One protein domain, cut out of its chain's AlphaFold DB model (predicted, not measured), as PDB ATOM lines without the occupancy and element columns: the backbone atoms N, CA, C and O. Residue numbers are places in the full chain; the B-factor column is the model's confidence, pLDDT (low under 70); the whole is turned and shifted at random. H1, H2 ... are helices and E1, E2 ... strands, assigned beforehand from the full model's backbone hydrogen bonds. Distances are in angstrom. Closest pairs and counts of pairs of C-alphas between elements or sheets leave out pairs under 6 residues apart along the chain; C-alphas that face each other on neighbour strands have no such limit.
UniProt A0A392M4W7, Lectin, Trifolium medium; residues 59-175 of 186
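Overview. This is residues 59 to 175 of the 186 residues of the protein "Lectin" of Trifolium medium (UniProt A0A392M4W7). With little regular structure, three small antiparallel strand pairs, E5-E6, E1-E4 and E2-E3, sit beside two excursions: unnamed residues 93 to 128, with 100 to 105 sticking out, and a loop holding H1, H2 and H3 between E5 and E6. Printed are 117 residues, 44 in named elements, ordered E1 E2 E3 E4 E5 H1 H2 H3 E6, class mixed. The whole is loose, radius of gyration of the C-alphas 17.1 A, spanning 52 by 43 by 25 A.

Along the chain. E5, residues 129 to 133, is 13.7 A long; E6, 170 to 174, 13.0 A, ends at C-alpha (-28.826, 19.340, -40.662). E4, 88 to 92, is 14.0 A long. E1, 59 to 62, begins at C-alpha (-46.298, 31.417, -36.868). E2 is 65 to 67, E3 70 to 72, H1 138 to 141, H2 143 to 150, H3 160 to 166.

Arrangement. E5 and E6 are antiparallel, N 172 and O 131 2.8 A apart. E4 is near E5 and E3, and antiparallel to E1, N 59 and O 91 2.8 A apart. In hairpin E2-E3, N 65 and O 72 are 2.8 A apart. The closest C-alphas of E1 and H1, Arg 61 and Asp 139, are 7.5 A apart. No helix touches another. O i to N i+4 pairs within hydrogen-bond range number 3 of 4 in H2 and 0 of 3 in H3, with 2 of 4 i+3 pairs; H1 is too short.

Size, cuts and confidence. The C-alphas farthest apart, Tyr 79 and Thr 102, are 52.4 A apart. The printed part has no cut. Links E3 to E4 and E4 to E5 are long. Residues 138 to 175 have pLDDT under 70.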
ATOM      1  N   ILE A  59     -46.454  30.231 -36.034       90.00
ATOM      2  CA  ILE A  59     -46.298  31.417 -36.868       90.00
ATOM      3  C   ILE A  59     -45.416  31.061 -38.061       90.00
ATOM      4  O   ILE A  59     -44.224  30.789 -37.917       90.00
ATOM      5  N   THR A  60     -45.983  31.104 -39.264       90.75
ATOM      6  CA  THR A  60     -45.233  30.913 -40.512       90.75
ATOM      7  C   THR A  60     -44.704  32.244 -41.060       90.75
ATOM      8  O   THR A  60     -45.317  33.316 -40.926       90.75
ATOM      9  N   ARG A  61     -43.515  32.201 -41.674       89.50
ATOM     10  CA  ARG A  61     -42.899  33.341 -42.379       89.50
ATOM     11  C   ARG A  61     -42.195  32.886 -43.652       89.50
ATOM     12  O   ARG A  61     -41.719  31.754 -43.747       89.50
ATOM     13  N   GLY A  62     -42.032  33.824 -44.586       90.06
ATOM     14  CA  GLY A  62     -41.431  33.557 -45.890       90.06
ATOM     15  C   GLY A  62     -42.354  32.678 -46.722       90.06
ATOM     16  O   GLY A  62     -43.545  32.953 -46.814       90.06
ATOM     17  N   ASP A  63     -41.798  31.618 -47.288       93.88
ATOM     18  CA  ASP A  63     -42.525  30.689 -48.152       93.88
ATOM     19  C   ASP A  63     -43.201  29.530 -47.406       93.88
ATOM     20  O   ASP A  63     -43.766  28.637 -48.039       93.88
ATOM     21  N   ALA A  64     -43.117  29.512 -46.073       93.50
ATOM     22  CA  ALA A  64     -43.684  28.434 -45.285       93.50
ATOM     23  C   ALA A  64     -45.218  28.450 -45.340       93.50
ATOM     24  O   ALA A  64     -45.849  29.493 -45.169       93.50
ATOM     25  N   THR A  65     -45.812  27.279 -45.541       93.62
ATOM     26  CA  THR A  65     -47.263  27.082 -45.619       93.62
ATOM     27  C   THR A  65     -47.672  25.873 -44.795       93.62
ATOM     28  O   THR A  65     -46.897  24.936 -44.611       93.62
ATOM     29  N   ILE A  66     -48.901  25.890 -44.298       93.25
ATOM     30  CA  ILE A  66     -49.536  24.728 -43.686       93.25
ATOM     31  C   ILE A  66     -50.656  24.313 -44.627       93.25
ATOM     32  O   ILE A  66     -51.418  25.167 -45.068       93.25
ATOM     33  N   SER A  67     -50.715  23.032 -44.983       90.38
ATOM     34  CA  SER A  67     -51.856  22.472 -45.710       90.38
ATOM     35  C   SER A  67     -51.891  20.952 -45.606       90.38
ATOM     36  O   SER A  67     -50.854  20.276 -45.666       90.38
ATOM     37  N   GLY A  68     -53.097  20.400 -45.453       89.25
ATOM     38  CA  GLY A  68     -53.315  18.953 -45.367       89.25
ATOM     39  C   GLY A  68     -52.567  18.280 -44.209       89.25
ATOM     40  O   GLY A  68     -52.024  17.194 -44.391       89.25
ATOM     41  N   GLY A  69     -52.472  18.940 -43.049       91.50
ATOM     42  CA  GLY A  69     -51.788  18.400 -41.869       91.50
ATOM     43  C   GLY A  69     -50.266  18.570 -41.870       91.50
ATOM     44  O   GLY A  69     -49.612  18.133 -40.924       91.50
ATOM     45  N   ILE A  70     -49.686  19.185 -42.907       91.25
ATOM     46  CA  ILE A  70     -48.236  19.262 -43.115       91.25
ATOM     47  C   ILE A  70     -47.778  20.720 -43.106       91.25
ATOM     48  O   ILE A  70     -48.283  21.542 -43.871       91.25
ATOM     49  N   LEU A  71     -46.756  21.009 -42.298       94.38
ATOM     50  CA  LEU A  71     -45.972  22.233 -42.392       94.38
ATOM     51  C   LEU A  71     -44.909  22.078 -43.487       94.38
ATOM     52  O   LEU A  71     -43.964  21.300 -43.354       94.38
ATOM     53  N   ARG A  72     -45.047  22.847 -44.563       94.38
ATOM     54  CA  ARG A  72     -44.065  22.946 -45.646       94.38
ATOM     55  C   ARG A  72     -43.237  24.202 -45.441       94.38
ATOM     56  O   ARG A  72     -43.788  25.292 -45.367       94.38
ATOM     57  N   LEU A  73     -41.917  24.058 -45.356       93.88
ATOM     58  CA  LEU A  73     -41.006  25.192 -45.152       93.88
ATOM     59  C   LEU A  73     -40.561  25.852 -46.459       93.88
ATOM     60  O   LEU A  73     -40.138  27.004 -46.444       93.88
ATOM     61  N   THR A  74     -40.655  25.141 -47.579       93.00
ATOM     62  CA  THR A  74     -40.267  25.619 -48.909       93.00
ATOM     63  C   THR A  74     -41.412  25.442 -49.903       93.00
ATOM     64  O   THR A  74     -42.302  24.609 -49.716       93.00
ATOM     65  N   LYS A  75     -41.406  26.253 -50.966       93.31
ATOM     66  CA  LYS A  75     -42.416  26.230 -52.024       93.31
ATOM     67  C   LYS A  75     -42.405  24.900 -52.757       93.31
ATOM     68  O   LYS A  75     -41.350  24.384 -53.131       93.31
ATOM     69  N   THR A  76     -43.604  24.449 -53.086       91.81
ATOM     70  CA  THR A  76     -43.831  23.381 -54.049       91.81
ATOM     71  C   THR A  76     -44.780  23.852 -55.142       91.81
ATOM     72  O   THR A  76     -45.530  24.811 -54.949       91.81
ATOM     73  N   ASP A  77     -44.761  23.184 -56.290       90.25
ATOM     74  CA  ASP A  77     -45.852  23.291 -57.257       90.25
ATOM     75  C   ASP A  77     -47.107  22.526 -56.782       90.25
ATOM     76  O   ASP A  77     -47.151  21.956 -55.686       90.25
ATOM     77  N   GLN A  78     -48.142  22.508 -57.625       88.06
ATOM     78  CA  GLN A  78     -49.413  21.829 -57.350       88.06
ATOM     79  C   GLN A  78     -49.304  20.298 -57.217       88.06
ATOM     80  O   GLN A  78     -50.235  19.665 -56.725       88.06
ATOM     81  N   TYR A  79     -48.189  19.704 -57.647       87.25
ATOM     82  CA  TYR A  79     -47.910  18.271 -57.545       87.25
ATOM     83  C   TYR A  79     -46.981  17.946 -56.369       87.25
ATOM     84  O   TYR A  79     -46.638  16.784 -56.157       87.25
ATOM     85  N   GLY A  80     -46.573  18.952 -55.588       86.06
ATOM     86  CA  GLY A  80     -45.647  18.772 -54.474       86.06
ATOM     87  C   GLY A  80     -44.172  18.747 -54.888       86.06
ATOM     88  O   GLY A  80     -43.329  18.393 -54.059       86.06
ATOM     89  N   LYS A  81     -43.834  19.131 -56.130       89.19
ATOM     90  CA  LYS A  81     -42.437  19.239 -56.572       89.19
ATOM     91  C   LYS A  81     -41.789  20.482 -55.946       89.19
ATOM     92  O   LYS A  81     -42.371  21.561 -56.060       89.19
ATOM     93  N   PRO A  82     -40.603  20.376 -55.316       89.31
ATOM     94  CA  PRO A  82     -39.893  21.524 -54.752       89.31
ATOM     95  C   PRO A  82     -39.545  22.565 -55.826       89.31
ATOM     96  O   PRO A  82     -39.135  22.221 -56.936       89.31
ATOM     97  N   LEU A  83     -39.678  23.848 -55.481       88.81
ATOM     98  CA  LEU A  83     -39.291  24.975 -56.333       88.81
ATOM     99  C   LEU A  83     -37.986  25.625 -55.830       88.81
ATOM    100  O   LEU A  83     -37.790  25.745 -54.618       88.81
ATOM    101  N   PRO A  84     -37.092  26.081 -56.731       85.62
ATOM    102  CA  PRO A  84     -35.815  26.679 -56.346       85.62
ATOM    103  C   PRO A  84     -35.990  28.058 -55.689       85.62
ATOM    104  O   PRO A  84     -37.014  28.721 -55.857       85.62
ATOM    105  N   ASN A  85     -34.939  28.533 -55.008       85.12
ATOM    106  CA  ASN A  85     -34.880  29.850 -54.354       85.12
ATOM    107  C   ASN A  85     -35.984  30.080 -53.309       85.12
ATOM    108  O   ASN A  85     -36.506  31.192 -53.193       85.12
ATOM    109  N   SER A  86     -36.342  29.036 -52.563       88.25
ATOM    110  CA  SER A  86     -37.383  29.114 -51.547       88.25
ATOM    111  C   SER A  86     -36.819  29.120 -50.133       88.25
ATOM    112  O   SER A  86     -35.940  28.327 -49.801       88.25
ATOM    113  N   VAL A  87     -37.342  30.018 -49.297       87.69
ATOM    114  CA  VAL A  87     -36.960  30.129 -47.886       87.69
ATOM    115  C   VAL A  87     -38.200  30.398 -47.048       87.69
ATOM    116  O   VAL A  87     -38.872  31.418 -47.218       87.69
ATOM    117  N   GLY A  88     -38.463  29.528 -46.081       91.12
ATOM    118  CA  GLY A  88     -39.516  29.711 -45.093       91.12
ATOM    119  C   GLY A  88     -39.092  29.217 -43.719       91.12
ATOM    120  O   GLY A  88     -38.097  28.508 -43.566       91.12
ATOM    121  N   ARG A  89     -39.838  29.641 -42.701       90.62
ATOM    122  CA  ARG A  89     -39.677  29.177 -41.319       90.62
ATOM    123  C   ARG A  89     -41.042  29.033 -40.658       90.62
ATOM    124  O   ARG A  89     -41.997  29.698 -41.067       90.62
ATOM    125  N   ALA A  90     -41.064  28.281 -39.570       91.94
ATOM    126  CA  ALA A  90     -42.147  28.299 -38.604       91.94
ATOM    127  C   ALA A  90     -41.586  28.459 -37.189       91.94
ATOM    128  O   ALA A  90     -40.536  27.894 -36.879       91.94
ATOM    129  N   THR A  91     -42.278  29.225 -36.352       91.00
ATOM    130  CA  THR A  91     -41.939  29.443 -34.942       91.00
ATOM    131  C   THR A  91     -43.137  29.138 -34.055       91.00
ATOM    132  O   THR A  91     -44.282  29.305 -34.468       91.00
ATOM    133  N   TYR A  92     -42.873  28.675 -32.833       90.94
ATOM    134  CA  TYR A  92     -43.912  28.530 -31.820       90.94
ATOM    135  C   TYR A  92     -44.286  29.915 -31.277       90.94
ATOM    136  O   TYR A  92     -43.403  30.711 -30.953       90.94
ATOM    137  N   ALA A  93     -45.581  30.219 -31.218       87.56
ATOM    138  CA  ALA A  93     -46.087  31.557 -30.929       87.56
ATOM    139  C   ALA A  93     -45.827  31.989 -29.483       87.56
ATOM    140  O   ALA A  93     -45.614  33.173 -29.217       87.56
ATOM    141  N   THR A  94     -45.830  31.034 -28.552       88.12
ATOM    142  CA  THR A  94     -45.619  31.317 -27.131       88.12
ATOM    143  C   THR A  94     -44.120  31.343 -26.816       88.12
ATOM    144  O   THR A  94     -43.439  30.337 -27.024       88.12
ATOM    145  N   PRO A  95     -43.579  32.460 -26.292       88.19
ATOM    146  CA  PRO A  95     -42.188  32.533 -25.862       88.19
ATOM    147  C   PRO A  95     -41.850  31.475 -24.809       88.19
ATOM    148  O   PRO A  95     -42.631  31.228 -23.894       88.19
ATOM    149  N   ILE A  96     -40.653  30.896 -24.912       88.38
ATOM    150  CA  ILE A  96     -40.148  29.901 -23.962       88.38
ATOM    151  C   ILE A  96     -39.022  30.529 -23.140       88.38
ATOM    152  O   ILE A  96     -38.087  31.122 -23.686       88.38
ATOM    153  N   HIS A  97     -39.111  30.400 -21.818       88.88
ATOM    154  CA  HIS A  97     -38.114  30.907 -20.883       88.88
ATOM    155  C   HIS A  97     -36.939  29.919 -20.794       88.88
ATOM    156  O   HIS A  97     -37.054  28.870 -20.171       88.88
ATOM    157  N   ILE A  98     -35.814  30.232 -21.449       88.50
ATOM    158  CA  ILE A  98     -34.657  29.317 -21.549       88.50
ATOM    159  C   ILE A  98     -33.562  29.553 -20.493       88.50
ATOM    160  O   ILE A  98     -32.644  28.746 -20.381       88.50
ATOM    161  N   TRP A  99     -33.621  30.659 -19.744       89.06
ATOM    162  CA  TRP A  99     -32.693  30.972 -18.652       89.06
ATOM    163  C   TRP A  99     -33.260  32.056 -17.735       89.06
ATOM    164  O   TRP A  99     -33.853  33.006 -18.242       89.06
ATOM    165  N   ASP A 100     -33.010  31.975 -16.429       87.50
ATOM    166  CA  ASP A 100     -33.396  33.010 -15.467       87.50
ATOM    167  C   ASP A 100     -32.182  33.845 -15.034       87.50
ATOM    168  O   ASP A 100     -31.167  33.337 -14.557       87.50
ATOM    169  N   LYS A 101     -32.284  35.169 -15.179       87.56
ATOM    170  CA  LYS A 101     -31.169  36.082 -14.884       87.56
ATOM    171  C   LYS A 101     -30.860  36.211 -13.392       87.56
ATOM    172  O   LYS A 101     -29.729  36.545 -13.045       87.56
ATOM    173  N   THR A 102     -31.854  36.027 -12.529       90.69
ATOM    174  CA  THR A 102     -31.728  36.278 -11.087       90.69
ATOM    175  C   THR A 102     -31.004  35.127 -10.398       90.69
ATOM    176  O   THR A 102     -30.119  35.352  -9.576       90.69
ATOM    177  N   SER A 103     -31.374  33.904 -10.759       89.12
ATOM    178  CA  SER A 103     -30.813  32.650 -10.256       89.12
ATOM    179  C   SER A 103     -29.606  32.170 -11.066       89.12
ATOM    180  O   SER A 103     -28.734  31.501 -10.518       89.12
ATOM    181  N   GLY A 104     -29.528  32.525 -12.353       88.62
ATOM    182  CA  GLY A 104     -28.530  31.996 -13.285       88.62
ATOM    183  C   GLY A 104     -28.849  30.589 -13.801       88.62
ATOM    184  O   GLY A 104     -28.005  29.992 -14.468       88.62
ATOM    185  N   GLU A 105     -30.033  30.052 -13.498       89.00
ATOM    186  CA  GLU A 105     -30.463  28.732 -13.957       89.00
ATOM    187  C   GLU A 105     -30.754  28.731 -15.465       89.00
ATOM    188  O   GLU A 105     -31.315  29.682 -16.014       89.00
ATOM    189  N   LEU A 106     -30.375  27.644 -16.140       89.94
ATOM    190  CA  LEU A 106     -30.675  27.388 -17.549       89.94
ATOM    191  C   LEU A 106     -31.765  26.321 -17.645       89.94
ATOM    192  O   LEU A 106     -31.791  25.390 -16.842       89.94
ATOM    193  N   ALA A 107     -32.640  26.437 -18.640       89.06
ATOM    194  CA  ALA A 107     -33.630  25.407 -18.911       89.06
ATOM    195  C   ALA A 107     -32.995  24.229 -19.661       89.06
ATOM    196  O   ALA A 107     -32.324  24.415 -20.680       89.06
ATOM    197  N   ASP A 108     -33.297  23.015 -19.210       90.12
ATOM    198  CA  ASP A 108     -33.108  21.814 -20.014       90.12
ATOM    199  C   ASP A 108     -34.266  21.679 -21.008       90.12
ATOM    200  O   ASP A 108     -35.430  21.910 -20.667       90.12
ATOM    201  N   PHE A 109     -33.969  21.278 -22.244       89.31
ATOM    202  CA  PHE A 109     -34.997  21.042 -23.254       89.31
ATOM    203  C   PHE A 109     -34.753  19.749 -24.026       89.31
ATOM    204  O   PHE A 109     -33.624  19.311 -24.242       89.31
ATOM    205  N   SER A 110     -35.850  19.156 -24.481       89.94
ATOM    206  CA  SER A 110     -35.857  18.034 -25.409       89.94
ATOM    207  C   SER A 110     -36.874  18.327 -26.501       89.94
ATOM    208  O   SER A 110     -37.958  18.840 -26.226       89.94
ATOM    209  N   THR A 111     -36.515  18.034 -27.744       90.81
ATOM    210  CA  THR A 111     -37.400  18.198 -28.895       90.81
ATOM    211  C   THR A 111     -37.282  16.984 -29.801       90.81
ATOM    212  O   THR A 111     -36.198  16.426 -29.980       90.81
ATOM    213  N   GLY A 112     -38.413  16.570 -30.361       92.00
ATOM    214  CA  GLY A 112     -38.502  15.502 -31.342       92.00
ATOM    215  C   GLY A 112     -39.404  15.950 -32.478       92.00
ATOM    216  O   GLY A 112     -40.518  16.413 -32.245       92.00
ATOM    217  N   PHE A 113     -38.925  15.814 -33.708       91.19
ATOM    218  CA  PHE A 113     -39.690  16.131 -34.906       91.19
ATOM    219  C   PHE A 113     -39.376  15.123 -36.009       91.19
ATOM    220  O   PHE A 113     -38.320  14.494 -36.029       91.19
ATOM    221  N   SER A 114     -40.319  14.969 -36.932       90.38
ATOM    222  CA  SER A 114     -40.146  14.195 -38.159       90.38
ATOM    223  C   SER A 114     -40.246  15.142 -39.345       90.38
ATOM    224  O   SER A 114     -41.097  16.029 -39.361       90.38
ATOM    225  N   PHE A 115     -39.373  14.964 -40.331       90.12
ATOM    226  CA  PHE A 115     -39.352  15.788 -41.533       90.12
ATOM    227  C   PHE A 115     -39.077  14.930 -42.764       90.12
ATOM    228  O   PHE A 115     -38.516  13.838 -42.670       90.12
ATOM    229  N   ILE A 116     -39.477  15.443 -43.924       88.50
ATOM    230  CA  ILE A 116     -39.225  14.831 -45.227       88.50
ATOM    231  C   ILE A 116     -38.504  15.865 -46.083       88.50
ATOM    232  O   ILE A 116     -38.961  17.001 -46.204       88.50
ATOM    233  N   VAL A 117     -37.396  15.456 -46.702       87.38
ATOM    234  CA  VAL A 117     -36.745  16.228 -47.762       87.38
ATOM    235  C   VAL A 117     -37.107  15.584 -49.089       87.38
ATOM    236  O   VAL A 117     -36.662  14.479 -49.386       87.38
ATOM    237  N   ASN A 118     -37.939  16.266 -49.874       86.50
ATOM    238  CA  ASN A 118     -38.232  15.852 -51.240       86.50
ATOM    239  C   ASN A 118     -37.205  16.492 -52.180       86.50
ATOM    240  O   ASN A 118     -37.222  17.707 -52.360       86.50
ATOM    241  N   THR A 119     -36.324  15.686 -52.770       83.06
ATOM    242  CA  THR A 119     -35.345  16.144 -53.769       83.06
ATOM    243  C   THR A 119     -35.869  16.037 -55.199       83.06
ATOM    244  O   THR A 119     -35.226  16.550 -56.106       83.06
ATOM    245  N   ASN A 120     -37.024  15.392 -55.420       83.50
ATOM    246  CA  ASN A 120     -37.564  15.080 -56.749       83.50
ATOM    247  C   ASN A 120     -36.524  14.428 -57.682       83.50
ATOM    248  O   ASN A 120     -36.426  14.788 -58.854       83.50
ATOM    249  N   ASP A 121     -35.710  13.524 -57.130       80.62
ATOM    250  CA  ASP A 121     -34.612  12.835 -57.821       80.62
ATOM    251  C   ASP A 121     -33.575  13.774 -58.466       80.62
ATOM    252  O   ASP A 121     -32.782  13.358 -59.312       80.62
ATOM    253  N   GLU A 122     -33.540  15.047 -58.054       78.25
ATOM    254  CA  GLU A 122     -32.577  16.006 -58.576       78.25
ATOM    255  C   GLU A 122     -31.174  15.693 -58.016       78.25
ATOM    256  O   GLU A 122     -30.977  15.610 -56.792       78.25
ATOM    257  N   PRO A 123     -30.161  15.544 -58.893       72.81
ATOM    258  CA  PRO A 123     -28.802  15.190 -58.481       72.81
ATOM    259  C   PRO A 123     -28.138  16.303 -57.661       72.81
ATOM    260  O   PRO A 123     -27.232  16.038 -56.872       72.81
ATOM    261  N   LEU A 124     -28.600  17.544 -57.828       70.62
ATOM    262  CA  LEU A 124     -28.198  18.698 -57.036       70.62
ATOM    263  C   LEU A 124     -29.369  19.115 -56.147       70.62
ATOM    264  O   LEU A 124     -30.396  19.579 -56.633       70.62
ATOM    265  N   HIS A 125     -29.189  18.969 -54.839       72.25
ATOM    266  CA  HIS A 125     -30.161  19.355 -53.823       72.25
ATOM    267  C   HIS A 125     -29.453  20.052 -52.653       72.25
ATOM    268  O   HIS A 125     -28.289  19.791 -52.352       72.25
ATOM    269  N   GLY A 126     -30.166  20.977 -52.030       71.38
ATOM    270  CA  GLY A 126     -29.719  21.881 -50.973       71.38
ATOM    271  C   GLY A 126     -30.853  22.868 -50.667       71.38
ATOM    272  O   GLY A 126     -31.936  22.753 -51.238       71.38
ATOM    273  N   ASP A 127     -30.695  23.860 -49.792       74.38
ATOM    274  CA  ASP A 127     -29.517  24.199 -48.979       74.38
ATOM    275  C   ASP A 127     -29.483  23.459 -47.623       74.38
ATOM    276  O   ASP A 127     -28.408  23.163 -47.108       74.38
ATOM    277  N   GLY A 128     -30.645  23.116 -47.052       81.88
ATOM    278  CA  GLY A 128     -30.738  22.357 -45.800       81.88
ATOM    279  C   GLY A 128     -31.970  22.678 -44.954       81.88
ATOM    280  O   GLY A 128     -32.882  23.385 -45.382       81.88
ATOM    281  N   PHE A 129     -31.975  22.140 -43.736       85.50
ATOM    282  CA  PHE A 129     -32.992  22.366 -42.710       85.50
ATOM    283  C   PHE A 129     -32.311  22.616 -41.359       85.50
ATOM    284  O   PHE A 129     -31.261  22.035 -41.075       85.50
ATOM    285  N   ALA A 130     -32.933  23.442 -40.518       86.31
ATOM    286  CA  ALA A 130     -32.424  23.767 -39.195       86.31
ATOM    287  C   ALA A 130     -33.547  23.874 -38.164       86.31
ATOM    288  O   ALA A 130     -34.591  24.478 -38.424       86.31
ATOM    289  N   PHE A 131     -33.282  23.359 -36.966       87.69
ATOM    290  CA  PHE A 131     -33.991  23.771 -35.757       87.69
ATOM    291  C   PHE A 131     -33.213  24.920 -35.111       87.69
ATOM    292  O   PHE A 131     -31.981  24.895 -35.087       87.69
ATOM    293  N   PHE A 132     -33.909  25.925 -34.582       87.06
ATOM    294  CA  PHE A 132     -33.247  27.065 -33.958       87.06
ATOM    295  C   PHE A 132     -33.958  27.536 -32.693       87.06
ATOM    296  O   PHE A 132     -35.177  27.426 -32.563       87.06
ATOM    297  N   ILE A 133     -33.174  28.122 -31.789       87.62
ATOM    298  CA  ILE A 133     -33.658  28.906 -30.650       87.62
ATOM    299  C   ILE A 133     -33.147  30.328 -30.854       87.62
ATOM    300  O   ILE A 133     -31.954  30.540 -31.075       87.62
ATOM    301  N   GLY A 134     -34.054  31.301 -30.817       85.62
ATOM    302  CA  GLY A 134     -33.738  32.702 -31.068       85.62
ATOM    303  C   GLY A 134     -34.513  33.648 -30.153       85.62
ATOM    304  O   GLY A 134     -35.433  33.226 -29.449       85.62
ATOM    305  N   PRO A 135     -34.149  34.940 -30.146       83.44
ATOM    306  CA  PRO A 135     -34.820  35.933 -29.324       83.44
ATOM    307  C   PRO A 135     -36.289  36.085 -29.724       83.44
ATOM    308  O   PRO A 135     -36.648  36.024 -30.905       83.44
ATOM    309  N   VAL A 136     -37.134  36.363 -28.732       76.00
ATOM    310  CA  VAL A 136     -38.530  36.744 -28.972       76.00
ATOM    311  C   VAL A 136     -38.537  37.943 -29.922       76.00
ATOM    312  O   VAL A 136     -37.773  38.890 -29.723       76.00
ATOM    313  N   HIS A 137     -39.390  37.900 -30.946       70.00
ATOM    314  CA  HIS A 137     -39.473  38.886 -32.034       70.00
ATOM    315  C   HIS A 137     -38.374  38.823 -33.102       70.00
ATOM    316  O   HIS A 137     -38.317  39.718 -33.949       70.00
ATOM    317  N   PHE A 138     -37.560  37.762 -33.149       66.38
ATOM    318  CA  PHE A 138     -36.687  37.508 -34.302       66.38
ATOM    319  C   PHE A 138     -37.454  37.618 -35.635       66.38
ATOM    320  O   PHE A 138     -36.976  38.223 -36.593       66.38
ATOM    321  N   ASP A 139     -38.707  37.162 -35.653       58.53
ATOM    322  CA  ASP A 139     -39.580  37.189 -36.829       58.53
ATOM    323  C   ASP A 139     -39.989  38.596 -37.295       58.53
ATOM    324  O   ASP A 139     -40.285  38.781 -38.477       58.53
ATOM    325  N   LEU A 140     -40.000  39.595 -36.405       57.53
ATOM    326  CA  LEU A 140     -40.326  40.985 -36.764       57.53
ATOM    327  C   LEU A 140     -39.138  41.695 -37.417       57.53
ATOM    328  O   LEU A 140     -39.309  42.553 -38.282       57.53
ATOM    329  N   LEU A 141     -37.921  41.307 -37.042       53.53
ATOM    330  CA  LEU A 141     -36.688  41.929 -37.520       53.53
ATOM    331  C   LEU A 141     -36.335  41.481 -38.950       53.53
ATOM    332  O   LEU A 141     -35.612  42.174 -39.668       53.53
ATOM    333  N   MET A 142     -36.898  40.356 -39.408       51.28
ATOM    334  CA  MET A 142     -36.579  39.755 -40.706       51.28
ATOM    335  C   MET A 142     -37.282  40.364 -41.927       51.28
ATOM    336  O   MET A 142     -36.886  40.069 -43.058       51.28
ATOM    337  N   ILE A 143     -38.228  41.288 -41.729       46.66
ATOM    338  CA  ILE A 143     -38.869  42.052 -42.819       46.66
ATOM    339  C   ILE A 143     -37.823  42.895 -43.582       46.66
ATOM    340  O   ILE A 143     -37.899  43.053 -44.802       46.66
ATOM    341  N   ASN A 144     -36.766  43.344 -42.897       41.22
ATOM    342  CA  ASN A 144     -35.721  44.179 -43.495       41.22
ATOM    343  C   ASN A 144     -34.670  43.385 -44.293       41.22
ATOM    344  O   ASN A 144     -34.034  43.938 -45.190       41.22
ATOM    345  N   PHE A 145     -34.492  42.083 -44.035       45.22
ATOM    346  CA  PHE A 145     -33.412  41.294 -44.647       45.22
ATOM    347  C   PHE A 145     -33.743  40.782 -46.053       45.22
ATOM    348  O   PHE A 145     -32.871  40.765 -46.924       45.22
ATOM    349  N   ALA A 146     -34.998  40.398 -46.310       43.69
ATOM    350  CA  ALA A 146     -35.435  40.051 -47.666       43.69
ATOM    351  C   ALA A 146     -35.363  41.277 -48.597       43.69
ATOM    352  O   ALA A 146     -34.936  41.168 -49.748       43.69
ATOM    353  N   SER A 147     -35.672  42.463 -48.055       41.50
ATOM    354  CA  SER A 147     -35.456  43.745 -48.733       41.50
ATOM    355  C   SER A 147     -33.959  44.032 -48.945       41.50
ATOM    356  O   SER A 147     -33.548  44.416 -50.041       41.50
ATOM    357  N   ALA A 148     -33.104  43.730 -47.959       43.56
ATOM    358  CA  ALA A 148     -31.652  43.904 -48.056       43.56
ATOM    359  C   ALA A 148     -30.979  42.994 -49.104       43.56
ATOM    360  O   ALA A 148     -30.075  43.457 -49.802       43.56
ATOM    361  N   ARG A 149     -31.435  41.743 -49.300       44.78
ATOM    362  CA  ARG A 149     -30.931  40.886 -50.401       44.78
ATOM    363  C   ARG A 149     -31.247  41.466 -51.781       44.78
ATOM    364  O   ARG A 149     -30.418  41.344 -52.678       44.78
ATOM    365  N   LYS A 150     -32.392  42.141 -51.944       38.75
ATOM    366  CA  LYS A 150     -32.736  42.874 -53.177       38.75
ATOM    367  C   LYS A 150     -32.014  44.229 -53.277       38.75
ATOM    368  O   LYS A 150     -31.778  44.719 -54.374       38.75
ATOM    369  N   SER A 151     -31.598  44.795 -52.143       39.41
ATOM    370  CA  SER A 151     -30.882  46.070 -52.023       39.41
ATOM    371  C   SER A 151     -29.359  45.918 -51.867       39.41
ATOM    372  O   SER A 151     -28.696  46.817 -51.348       39.41
ATOM    373  N   ARG A 152     -28.735  44.850 -52.386       44.66
ATOM    374  CA  ARG A 152     -27.259  44.763 -52.492       44.66
ATOM    375  C   ARG A 152     -26.668  45.677 -53.587       44.66
ATOM    376  O   ARG A 152     -25.553  45.461 -54.044       44.66
ATOM    377  N   SER A 153     -27.412  46.708 -53.993       45.47
ATOM    378  CA  SER A 153     -26.977  47.774 -54.899       45.47
ATOM    379  C   SER A 153     -26.858  49.143 -54.212       45.47
ATOM    380  O   SER A 153     -26.350  50.064 -54.846       45.47
ATOM    381  N   ASN A 154     -27.298  49.317 -52.956       42.16
ATOM    382  CA  ASN A 154     -27.289  50.635 -52.308       42.16
ATOM    383  C   ASN A 154     -26.476  50.618 -51.001       42.16
ATOM    384  O   ASN A 154     -26.863  49.993 -50.020       42.16
ATOM    385  N   LYS A 155     -25.311  51.279 -51.014       47.94
ATOM    386  CA  LYS A 155     -24.229  51.179 -50.010       47.94
ATOM    387  C   LYS A 155     -24.452  51.971 -48.701       47.94
ATOM    388  O   LYS A 155     -23.478  52.275 -48.030       47.94
ATOM    389  N   ASN A 156     -25.685  52.307 -48.321       46.94
ATOM    390  CA  ASN A 156     -25.957  53.236 -47.207       46.94
ATOM    391  C   ASN A 156     -26.840  52.650 -46.089       46.94
ATOM    392  O   ASN A 156     -27.725  53.330 -45.577       46.94
ATOM    393  N   ILE A 157     -26.612  51.399 -45.688       54.91
ATOM    394  CA  ILE A 157     -27.222  50.854 -44.465       54.91
ATOM    395  C   ILE A 157     -26.095  50.453 -43.517       54.91
ATOM    396  O   ILE A 157     -25.269  49.612 -43.869       54.91
ATOM    397  N   ASP A 158     -26.055  51.087 -42.344       43.81
ATOM    398  CA  ASP A 158     -25.118  50.774 -41.266       43.81
ATOM    399  C   ASP A 158     -25.313  49.311 -40.803       43.81
ATOM    400  O   ASP A 158     -26.395  48.970 -40.313       43.81
ATOM    401  N   PRO A 159     -24.320  48.415 -40.977       46.47
ATOM    402  CA  PRO A 159     -24.464  46.993 -40.662       46.47
ATOM    403  C   PRO A 159     -24.428  46.671 -39.159       46.47
ATOM    404  O   PRO A 159     -24.724  45.534 -38.785       46.47
ATOM    405  N   GLN A 160     -24.022  47.611 -38.294       38.88
ATOM    406  CA  GLN A 160     -23.615  47.258 -36.927       38.88
ATOM    407  C   GLN A 160     -24.780  46.923 -35.984       38.88
ATOM    408  O   GLN A 160     -24.695  45.939 -35.254       38.88
ATOM    409  N   GLY A 161     -25.906  47.640 -36.054       39.94
ATOM    410  CA  GLY A 161     -27.072  47.353 -35.198       39.94
ATOM    411  C   GLY A 161     -27.803  46.044 -35.536       39.94
ATOM    412  O   GLY A 161     -28.513  45.490 -34.700       39.94
ATOM    413  N   LEU A 162     -27.621  45.533 -36.758       42.03
ATOM    414  CA  LEU A 162     -28.273  44.319 -37.258       42.03
ATOM    415  C   LEU A 162     -27.446  43.049 -36.961       42.03
ATOM    416  O   LEU A 162     -27.995  41.960 -36.790       42.03
ATOM    417  N   CYS A 163     -26.121  43.194 -36.863       43.56
ATOM    418  CA  CYS A 163     -25.191  42.117 -36.516       43.56
ATOM    419  C   CYS A 163     -25.364  41.658 -35.052       43.56
ATOM    420  O   CYS A 163     -25.388  40.458 -34.777       43.56
ATOM    421  N   ASP A 164     -25.610  42.593 -34.126       44.97
ATOM    422  CA  ASP A 164     -25.715  42.317 -32.683       44.97
ATOM    423  C   ASP A 164     -26.884  41.394 -32.292       44.97
ATOM    424  O   ASP A 164     -26.790  40.631 -31.329       44.97
ATOM    425  N   GLN A 165     -27.983  41.402 -33.054       48.84
ATOM    426  CA  GLN A 165     -29.124  40.504 -32.821       48.84
ATOM    427  C   GLN A 165     -28.912  39.097 -33.398       48.84
ATOM    428  O   GLN A 165     -29.546  38.145 -32.945       48.84
ATOM    429  N   THR A 166     -27.996  38.948 -34.360       48.31
ATOM    430  CA  THR A 166     -27.686  37.660 -35.005       48.31
ATOM    431  C   THR A 166     -26.842  36.763 -34.086       48.31
ATOM    432  O   THR A 166     -26.938  35.542 -34.153       48.31
ATOM    433  N   ASN A 167     -26.109  37.357 -33.137       49.69
ATOM    434  CA  ASN A 167     -25.256  36.661 -32.162       49.69
ATOM    435  C   ASN A 167     -26.017  35.935 -31.033       49.69
ATOM    436  O   ASN A 167     -25.397  35.448 -30.090       49.69
ATOM    437  N   ARG A 168     -27.355  35.877 -31.085       57.47
ATOM    438  CA  ARG A 168     -28.199  35.235 -30.057       57.47
ATOM    439  C   ARG A 168     -29.023  34.063 -30.582       57.47
ATOM    440  O   ARG A 168     -29.985  33.663 -29.932       57.47
ATOM    441  N   ILE A 169     -28.684  33.555 -31.764       58.78
ATOM    442  CA  ILE A 169     -29.390  32.436 -32.380       58.78
ATOM    443  C   ILE A 169     -28.496  31.211 -32.307       58.78
ATOM    444  O   ILE A 169     -27.360  31.233 -32.780       58.78
ATOM    445  N   VAL A 170     -29.026  30.144 -31.724       67.38
ATOM    446  CA  VAL A 170     -28.393  28.829 -31.768       67.38
ATOM    447  C   VAL A 170     -29.080  28.035 -32.864       67.38
ATOM    448  O   VAL A 170     -30.297  27.851 -32.823       67.38
ATOM    449  N   PHE A 171     -28.296  27.582 -33.839       61.88
ATOM    450  CA  PHE A 171     -28.749  26.704 -34.908       61.88
ATOM    451  C   PHE A 171     -28.291  25.277 -34.637       61.88
ATOM    452  O   PHE A 171     -27.130  25.035 -34.302       61.88
ATOM    453  N   ILE A 172     -29.208  24.335 -34.820       64.81
ATOM    454  CA  ILE A 172     -28.889  22.927 -35.011       64.81
ATOM    455  C   ILE A 172     -29.195  22.634 -36.476       64.81
ATOM    456  O   ILE A 172     -30.340  22.366 -36.850       64.81
ATOM    457  N   ASP A 173     -28.158  22.758 -37.300       60.19
ATOM    458  CA  ASP A 173     -28.245  22.581 -38.745       60.19
ATOM    459  C   ASP A 173     -28.073  21.109 -39.123       60.19
ATOM    460  O   ASP A 173     -27.095  20.456 -38.747       60.19
ATOM    461  N   ILE A 174     -28.993  20.600 -39.941       57.06
ATOM    462  CA  ILE A 174     -28.826  19.340 -40.662       57.06
ATOM    463  C   ILE A 174     -28.548  19.713 -42.119       57.06
ATOM    464  O   ILE A 174     -29.459  19.894 -42.931       57.06
ATOM    465  N   ILE A 175     -27.265  19.868 -42.447       54.16
ATOM    466  CA  ILE A 175     -26.827  20.118 -43.822       54.16
ATOM    467  C   ILE A 175     -26.855  18.787 -44.575       54.16
ATOM    468  O   ILE A 175     -26.089  17.872 -44.260       54.16
TER     469      ILE A 175